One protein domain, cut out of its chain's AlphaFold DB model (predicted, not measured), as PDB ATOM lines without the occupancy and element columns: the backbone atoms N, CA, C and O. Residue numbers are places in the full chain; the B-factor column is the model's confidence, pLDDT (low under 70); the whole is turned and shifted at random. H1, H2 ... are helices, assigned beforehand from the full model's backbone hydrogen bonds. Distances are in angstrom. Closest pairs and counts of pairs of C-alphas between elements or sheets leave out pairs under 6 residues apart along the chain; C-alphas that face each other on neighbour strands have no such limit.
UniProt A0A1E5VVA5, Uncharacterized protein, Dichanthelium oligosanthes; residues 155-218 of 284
ATOM      1  N   ASN A 155      17.183   9.747 -17.005       65.81
ATOM      2  CA  ASN A 155      17.515   9.415 -18.397       65.81
ATOM      3  C   ASN A 155      16.779   8.161 -18.921       65.81
ATOM      4  O   ASN A 155      16.233   8.154 -20.021       65.81
ATOM      5  N   ARG A 156      16.671   7.102 -18.105       71.00
ATOM      6  CA  ARG A 156      15.971   5.864 -18.501       71.00
ATOM      7  C   ARG A 156      14.452   6.056 -18.602       71.00
ATOM      8  O   ARG A 156      13.826   5.437 -19.458       71.00
ATOM      9  N   LEU A 157      13.858   6.901 -17.752       66.00
ATOM     10  CA  LEU A 157      12.431   7.230 -17.836       66.00
ATOM     11  C   LEU A 157      12.132   8.214 -18.971       66.00
ATOM     12  O   LEU A 157      11.158   7.987 -19.679       66.00
ATOM     13  N   ALA A 158      12.982   9.217 -19.209       66.12
ATOM     14  CA  ALA A 158      12.834  10.120 -20.353       66.12
ATOM     15  C   ALA A 158      12.914   9.359 -21.686       66.12
ATOM     16  O   ALA A 158      12.022   9.486 -22.521       66.12
ATOM     17  N   LYS A 159      13.895   8.456 -21.843       68.38
ATOM     18  CA  LYS A 159      13.984   7.576 -23.024       68.38
ATOM     19  C   LYS A 159      12.763   6.665 -23.180       68.38
ATOM     20  O   LYS A 159      12.335   6.397 -24.297       68.38
ATOM     21  N   LYS A 160      12.172   6.200 -22.073       70.25
ATOM     22  CA  LYS A 160      10.945   5.386 -22.106       70.25
ATOM     23  C   LYS A 160       9.694   6.216 -22.420       70.25
ATOM     24  O   LYS A 160       8.769   5.682 -23.020       70.25
ATOM     25  N   ALA A 161       9.662   7.490 -22.032       65.69
ATOM     26  CA  ALA A 161       8.575   8.414 -22.342       65.69
ATOM     27  C   ALA A 161       8.615   8.876 -23.806       65.69
ATOM     28  O   ALA A 161       7.570   8.914 -24.444       65.69
ATOM     29  N   MET A 162       9.802   9.117 -24.373       62.22
ATOM     30  CA  MET A 162       9.934   9.461 -25.796       62.22
ATOM     31  C   MET A 162       9.463   8.339 -26.727       62.22
ATOM     32  O   MET A 162       8.894   8.625 -27.768       62.22
ATOM     33  N   ARG A 163       9.593   7.067 -26.324       62.19
ATOM     34  CA  ARG A 163       9.015   5.930 -27.068       62.19
ATOM     35  C   ARG A 163       7.486   5.813 -26.969       62.19
ATOM     36  O   ARG A 163       6.918   4.921 -27.583       62.19
ATOM     37  N   ARG A 164       6.827   6.634 -26.145       64.94
ATOM     38  CA  ARG A 164       5.362   6.630 -25.974       64.94
ATOM     39  C   ARG A 164       4.671   7.790 -26.668       64.94
ATOM     40  O   ARG A 164       3.452   7.754 -26.791       64.94
ATOM     41  N   LEU A 165       5.420   8.816 -27.062       61.28
ATOM     42  CA  LEU A 165       4.851   9.871 -27.880       61.28
ATOM     43  C   LEU A 165       4.675   9.285 -29.282       61.28
ATOM     44  O   LEU A 165       5.654   8.763 -29.825       61.28
ATOM     45  N   PRO A 166       3.452   9.297 -29.844       70.31
ATOM     46  CA  PRO A 166       3.280   8.944 -31.243       70.31
ATOM     47  C   PRO A 166       4.239   9.818 -32.052       70.31
ATOM     48  O   PRO A 166       4.393  11.007 -31.753       70.31
ATOM     49  N   SER A 167       4.926   9.231 -33.034       85.44
ATOM     50  CA  SER A 167       5.728  10.036 -33.953       85.44
ATOM     51  C   SER A 167       4.825  11.099 -34.587       85.44
ATOM     52  O   SER A 167       3.603  10.930 -34.625       85.44
ATOM     53  N   VAL A 168       5.403  12.192 -35.085       88.00
ATOM     54  CA  VAL A 168       4.627  13.252 -35.758       88.00
ATOM     55  C   VAL A 168       3.705  12.646 -36.823       88.00
ATOM     56  O   VAL A 168       2.522  12.968 -36.864       88.00
ATOM     57  N   THR A 169       4.208  11.670 -37.580       89.19
ATOM     58  CA  THR A 169       3.445  10.900 -38.568       89.19
ATOM     59  C   THR A 169       2.299  10.104 -37.939       89.19
ATOM     60  O   THR A 169       1.177  10.153 -38.425       89.19
ATOM     61  N   THR A 170       2.525   9.398 -36.828       89.69
ATOM     62  CA  THR A 170       1.455   8.655 -36.142       89.69
ATOM     63  C   THR A 170       0.387   9.590 -35.571       89.69
ATOM     64  O   THR A 170      -0.802   9.286 -35.649       89.69
ATOM     65  N   ALA A 171       0.792  10.733 -35.011       90.69
ATOM     66  CA  ALA A 171      -0.129  11.746 -34.510       90.69
ATOM     67  C   ALA A 171      -0.970  12.337 -35.650       90.69
ATOM     68  O   ALA A 171      -2.184  12.473 -35.507       90.69
ATOM     69  N   GLN A 172      -0.340  12.616 -36.791       91.75
ATOM     70  CA  GLN A 172      -1.014  13.091 -37.992       91.75
ATOM     71  C   GLN A 172      -2.022  12.066 -38.524       91.75
ATOM     72  O   GLN A 172      -3.186  12.403 -38.709       91.75
ATOM     73  N   ASN A 173      -1.623  10.804 -38.676       94.06
ATOM     74  CA  ASN A 173      -2.501   9.721 -39.127       94.06
ATOM     75  C   ASN A 173      -3.735   9.570 -38.225       94.06
ATOM     76  O   ASN A 173      -4.857   9.393 -38.696       94.06
ATOM     77  N   LEU A 174      -3.535   9.690 -36.911       93.50
ATOM     78  CA  LEU A 174      -4.609   9.637 -35.927       93.50
ATOM     79  C   LEU A 174      -5.565  10.832 -36.065       93.50
ATOM     80  O   LEU A 174      -6.774  10.654 -35.936       93.50
ATOM     81  N   LEU A 175      -5.052  12.032 -36.354       92.69
ATOM     82  CA  LEU A 175      -5.879  13.212 -36.617       92.69
ATOM     83  C   LEU A 175      -6.708  13.065 -37.896       92.69
ATOM     84  O   LEU A 175      -7.906  13.333 -37.851       92.69
ATOM     85  N   ILE A 176      -6.112  12.584 -38.991       95.06
ATOM     86  CA  ILE A 176      -6.820  12.342 -40.261       95.06
ATOM     87  C   ILE A 176      -8.011  11.398 -40.031       95.06
ATOM     88  O   ILE A 176      -9.135  11.705 -40.432       95.06
ATOM     89  N   ARG A 177      -7.799  10.303 -39.287       95.31
ATOM     90  CA  ARG A 177      -8.866   9.359 -38.907       95.31
ATOM     91  C   ARG A 177      -9.917   9.993 -37.994       95.31
ATOM     92  O   ARG A 177     -11.110   9.838 -38.222       95.31
ATOM     93  N   LYS A 178      -9.498  10.759 -36.980       94.62
ATOM     94  CA  LYS A 178     -10.425  11.438 -36.053       94.62
ATOM     95  C   LYS A 178     -11.318  12.473 -36.727       94.62
ATOM     96  O   LYS A 178     -12.430  12.691 -36.258       94.62
ATOM     97  N   MET A 179     -10.835  13.108 -37.788       92.25
ATOM     98  CA  MET A 179     -11.619  14.052 -38.585       92.25
ATOM     99  C   MET A 179     -12.539  13.349 -39.594       92.25
ATOM    100  O   MET A 179     -13.261  14.023 -40.321       92.25
ATOM    101  N   GLY A 180     -12.522  12.012 -39.651       94.69
ATOM    102  CA  GLY A 180     -13.330  11.229 -40.583       94.69
ATOM    103  C   GLY A 180     -12.880  11.357 -42.040       94.69
ATOM    104  O   GLY A 180     -13.682  11.125 -42.939       94.69
ATOM    105  N   LEU A 181     -11.626  11.753 -42.283       94.31
ATOM    106  CA  LEU A 181     -11.080  11.902 -43.638       94.31
ATOM    107  C   LEU A 181     -10.605  10.572 -44.229       94.31
ATOM    108  O   LEU A 181     -10.635  10.416 -45.444       94.31
ATOM    109  N   ALA A 182     -10.197   9.637 -43.367       96.12
ATOM    110  CA  ALA A 182      -9.751   8.294 -43.720       96.12
ATOM    111  C   ALA A 182     -10.512   7.245 -42.899       96.12
ATOM    112  O   ALA A 182     -10.936   7.522 -41.771       96.12
ATOM    113  N   ALA A 183     -10.652   6.041 -43.451       92.31
ATOM    114  CA  ALA A 183     -11.189   4.891 -42.731       92.31
ATOM    115  C   ALA A 183     -10.192   4.372 -41.671       92.31
ATOM    116  O   ALA A 183      -9.009   4.721 -41.671       92.31
ATOM    117  N   ASP A 184     -10.673   3.534 -40.747       89.75
ATOM    118  CA  ASP A 184      -9.849   2.972 -39.663       89.75
ATOM    119  C   ASP A 184      -8.721   2.056 -40.190       89.75
ATOM    120  O   ASP A 184      -7.668   1.959 -39.549       89.75
ATOM    121  N   ASP A 185      -8.927   1.444 -41.360       89.25
ATOM    122  CA  ASP A 185      -8.125   0.318 -41.847       89.25
ATOM    123  C   ASP A 185      -6.892   0.759 -42.657       89.25
ATOM    124  O   ASP A 185      -5.790   0.272 -42.405       89.25
ATOM    125  N   GLU A 186      -7.014   1.744 -43.554       91.69
ATOM    126  CA  GLU A 186      -5.913   2.175 -44.429       91.69
ATOM    127  C   GLU A 186      -5.983   3.679 -44.740       91.69
ATOM    128  O   GLU A 186      -7.059   4.275 -44.748       91.69
ATOM    129  N   LEU A 187      -4.814   4.307 -44.903       93.38
ATOM    130  CA  LEU A 187      -4.668   5.737 -45.190       93.38
ATOM    131  C   LEU A 187      -4.223   5.907 -46.634       93.38
ATOM    132  O   LEU A 187      -3.111   5.507 -46.982       93.38
ATOM    133  N   GLU A 188      -5.056   6.554 -47.439       96.25
ATOM    134  CA  GLU A 188      -4.711   6.864 -48.817       96.25
ATOM    135  C   GLU A 188      -3.895   8.164 -48.886       96.25
ATOM    136  O   GLU A 188      -4.150   9.103 -48.122       96.25
ATOM    137  N   PRO A 189      -2.950   8.302 -49.835       93.25
ATOM    138  CA  PRO A 189      -2.219   9.553 -50.047       93.25
ATOM    139  C   PRO A 189      -3.153  10.754 -50.272       93.25
ATOM    140  O   PRO A 189      -2.877  11.856 -49.804       93.25
ATOM    141  N   SER A 190      -4.312  10.530 -50.902       95.88
ATOM    142  CA  SER A 190      -5.338  11.558 -51.103       95.88
ATOM    143  C   SER A 190      -5.964  12.079 -49.804       95.88
ATOM    144  O   SER A 190      -6.534  13.170 -49.782       95.88
ATOM    145  N   ASP A 191      -5.905  11.315 -48.712       95.69
ATOM    146  CA  ASP A 191      -6.438  11.736 -47.410       95.69
ATOM    147  C   ASP A 191      -5.528  12.778 -46.771       95.69
ATOM    148  O   ASP A 191      -5.999  13.702 -46.104       95.69
ATOM    149  N   PHE A 192      -4.226  12.668 -47.036       94.50
ATOM    150  CA  PHE A 192      -3.251  13.668 -46.639       94.50
ATOM    151  C   PHE A 192      -3.484  14.989 -47.374       94.50
ATOM    152  O   PHE A 192      -3.482  16.038 -46.735       94.50
ATOM    153  N   ASP A 193      -3.743  14.949 -48.683       94.94
ATOM    154  CA  ASP A 193      -4.027  16.156 -49.466       94.94
ATOM    155  C   ASP A 193      -5.299  16.851 -48.974       94.94
ATOM    156  O   ASP A 193      -5.304  18.064 -48.761       94.94
ATOM    157  N   ARG A 194      -6.357  16.078 -48.693       93.94
ATOM    158  CA  ARG A 194      -7.596  16.596 -48.093       93.94
ATOM    159  C   ARG A 194      -7.354  17.199 -46.712       93.94
ATOM    160  O   ARG A 194      -7.845  18.288 -46.425       93.94
ATOM    161  N   TYR A 195      -6.571  16.526 -45.873       93.00
ATOM    162  CA  TYR A 195      -6.174  17.044 -44.566       93.00
ATOM    163  C   TYR A 195      -5.397  18.356 -44.692       93.00
ATOM    164  O   TYR A 195      -5.740  19.332 -44.033       93.00
ATOM    165  N   ALA A 196      -4.393  18.416 -45.569       92.50
ATOM    166  CA  ALA A 196      -3.620  19.625 -45.818       92.50
ATOM    167  C   ALA A 196      -4.507  20.761 -46.344       92.50
ATOM    168  O   ALA A 196      -4.337  21.907 -45.938       92.50
ATOM    169  N   GLN A 197      -5.491  20.443 -47.188       93.81
ATOM    170  CA  GLN A 197      -6.412  21.416 -47.760       93.81
ATOM    171  C   GLN A 197      -7.315  22.075 -46.711       93.81
ATOM    172  O   GLN A 197      -7.537  23.276 -46.799       93.81
ATOM    173  N   ILE A 198      -7.737  21.347 -45.671       89.38
ATOM    174  CA  ILE A 198      -8.515  21.918 -44.553       89.38
ATOM    175  C   ILE A 198      -7.746  23.032 -43.835       89.38
ATOM    176  O   ILE A 198      -8.346  23.994 -43.365       89.38
ATOM    177  N   TYR A 199      -6.421  22.920 -43.762       84.31
ATOM    178  CA  TYR A 199      -5.573  23.925 -43.116       84.31
ATOM    179  C   TYR A 199      -4.945  24.912 -44.101       84.31
ATOM    180  O   TYR A 199      -4.332  25.885 -43.665       84.31
ATOM    181  N   LYS A 200      -5.091  24.687 -45.411       90.56
ATOM    182  CA  LYS A 200      -4.495  25.528 -46.453       90.56
ATOM    183  C   LYS A 200      -5.132  26.912 -46.491       90.56
ATOM    184  O   LYS A 200      -4.415  27.898 -46.626       90.56
ATOM    185  N   ASP A 201      -6.446  26.973 -46.301       84.50
ATOM    186  CA  ASP A 201      -7.195  28.234 -46.278       84.50
ATOM    187  C   ASP A 201      -7.099  28.947 -44.914       84.50
ATOM    188  O   ASP A 201      -7.557  30.078 -44.759       84.50
ATOM    189  N   GLY A 202      -6.446  28.313 -43.931       86.00
ATOM    190  CA  GLY A 202      -6.321  28.828 -42.573       86.00
ATOM    191  C   GLY A 202      -7.670  28.986 -41.865       86.00
ATOM    192  O   GLY A 202      -8.708  28.501 -42.310       86.00
ATOM    193  N   LEU A 203      -7.650  29.663 -40.716       84.06
ATOM    194  CA  LEU A 203      -8.883  30.153 -40.102       84.06
ATOM    195  C   LEU A 203      -9.357  31.366 -40.896       84.06
ATOM    196  O   LEU A 203      -8.564  32.272 -41.162       84.06
ATOM    197  N   THR A 204     -10.647  31.416 -41.227       88.75
ATOM    198  CA  THR A 204     -11.204  32.604 -41.881       88.75
ATOM    199  C   THR A 204     -11.060  33.824 -40.967       88.75
ATOM    200  O   THR A 204     -10.966  33.705 -39.738       88.75
ATOM    201  N   GLU A 205     -11.031  35.026 -41.542       90.44
ATOM    202  CA  GLU A 205     -10.914  36.263 -40.759       90.44
ATOM    203  C   GLU A 205     -12.067  36.405 -39.751       90.44
ATOM    204  O   GLU A 205     -11.857  36.792 -38.602       90.44
ATOM    205  N   GLU A 206     -13.269  35.978 -40.141       93.19
ATOM    206  CA  GLU A 206     -14.451  35.947 -39.281       93.19
ATOM    207  C   GLU A 206     -14.297  34.965 -38.109       93.19
ATOM    208  O   GLU A 206     -14.539  35.335 -36.960       93.19
ATOM    209  N   GLN A 207     -13.803  33.746 -38.356       88.56
ATOM    210  CA  GLN A 207     -13.497  32.784 -37.290       88.56
ATOM    211  C   GLN A 207     -12.420  33.321 -36.346       88.56
ATOM    212  O   GLN A 207     -12.537  33.205 -35.127       88.56
ATOM    213  N   THR A 208     -11.384  33.951 -36.899       91.31
ATOM    214  CA  THR A 208     -10.310  34.568 -36.116       91.31
ATOM    215  C   THR A 208     -10.851  35.702 -35.243       91.31
ATOM    216  O   THR A 208     -10.477  35.807 -34.074       91.31
ATOM    217  N   ARG A 209     -11.769  36.523 -35.767       95.94
ATOM    218  CA  ARG A 209     -12.460  37.574 -35.012       95.94
ATOM    219  C   ARG A 209     -13.293  36.997 -33.866       95.94
ATOM    220  O   ARG A 209     -13.151  37.474 -32.745       95.94
ATOM    221  N   LEU A 210     -14.086  35.954 -34.113       93.56
ATOM    222  CA  LEU A 210     -14.895  35.293 -33.080       93.56
ATOM    223  C   LEU A 210     -14.029  34.657 -31.986       93.56
ATOM    224  O   LEU A 210     -14.331  34.786 -30.804       93.56
ATOM    225  N   ILE A 211     -12.922  34.010 -32.361       89.50
ATOM    226  CA  ILE A 211     -11.951  33.468 -31.402       89.50
ATOM    227  C   ILE A 211     -11.383  34.604 -30.543       89.50
ATOM    228  O   ILE A 211     -11.367  34.496 -29.318       89.50
ATOM    229  N   ARG A 212     -10.962  35.721 -31.155       91.19
ATOM    230  CA  ARG A 212     -10.476  36.894 -30.410       91.19
ATOM    231  C   ARG A 212     -11.531  37.426 -29.449       91.19
ATOM    232  O   ARG A 212     -11.190  37.708 -28.309       91.19
ATOM    233  N   GLU A 213     -12.785  37.529 -29.869       94.75
ATOM    234  CA  GLU A 213     -13.895  37.985 -29.028       94.75
ATOM    235  C   GLU A 213     -14.125  37.044 -27.836       94.75
ATOM    236  O   GLU A 213     -14.156  37.498 -26.694       94.75
ATOM    237  N   LEU A 214     -14.128  35.726 -28.070       90.88
ATOM    238  CA  LEU A 214     -14.271  34.709 -27.022       90.88
ATOM    239  C   LEU A 214     -13.189  34.835 -25.934       90.88
ATOM    240  O   LEU A 214     -13.462  34.653 -24.747       90.88
ATOM    241  N   PHE A 215     -11.957  35.160 -26.335       88.44
ATOM    242  CA  PHE A 215     -10.820  35.315 -25.425       88.44
ATOM    243  C   PHE A 215     -10.593  36.754 -24.941       88.44
ATOM    244  O   PHE A 215      -9.792  36.956 -24.029       88.44
ATOM    245  N   SER A 216     -11.313  37.745 -25.469       86.38
ATOM    246  CA  SER A 216     -11.190  39.150 -25.052       86.38
ATOM    247  C   SER A 216     -11.659  39.359 -23.609       86.38
ATOM    248  O   SER A 216     -11.085  40.162 -22.882       86.38
ATOM    249  N   HIS A 217     -12.628  38.565 -23.149       73.62
ATOM    250  CA  HIS A 217     -13.094  38.579 -21.757       73.62
ATOM    251  C   HIS A 217     -12.150  37.867 -20.779       73.62
ATOM    252  O   HIS A 217     -12.274  38.031 -19.569       73.62
ATOM    253  N   LEU A 218     -11.209  37.072 -21.298       73.31
ATOM    254  CA  LEU A 218     -10.158  36.413 -20.521       73.31
ATOM    255  C   LEU A 218      -8.857  37.221 -20.509       73.31
ATOM    256  O   LEU A 218      -7.851  36.745 -19.973       73.31
TER     257      LEU A 218
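This is residues 155 to 218 of the 284 residues of an uncharacterized protein of Dichanthelium oligosanthes (UniProt A0A1E5VVA5). The printed part is a wide, open U, with H2, H3 and their link at its base. H1 makes one arm, where residues 155 to 165 stick out; H4 makes the other, where 204 to 210 and 212 to 218 stick out. The 64 residues include four named helices, H1 to H4 in chain order, and no named strand: all helix. It is extended, with a radius of gyration of the C-alphas of 17.1 A, and flat, spanning 44 by 35 by 17 A.

H1, residues 155 to 162, is apart from H2, residues 168 to 178. H2 only just touches H3, residues 189 to 200, with 3 pairs of C-alphas within 8 A, H3 using residues 191 to 195 alone; the closest C-alphas, Ile 176 and Tyr 195, are 6.4 A apart. Their lines are about perpendicular, at 87 degrees. H4, residues 205 to 216, touches no helix. Every O i to N i+4 pair is within hydrogen-bond range in H1, H2 and H4; in H3, 7 of 8.

H1, 10.6 A from first to last C-alpha, begins at C-alpha 155 (17.515, 9.415, -18.397). H2 measures 15.2 A, H3 16.5 A and H4 16.0 A, ending at C-alpha 216 (-11.190, 39.150, -25.052).

The farthest C-alphas, Arg 156 and Glu 206, are 47.6 A apart. The printed part has no cut and no long link. Confidence is under 70 at residues 155, 157 to 159 and 161 to 165.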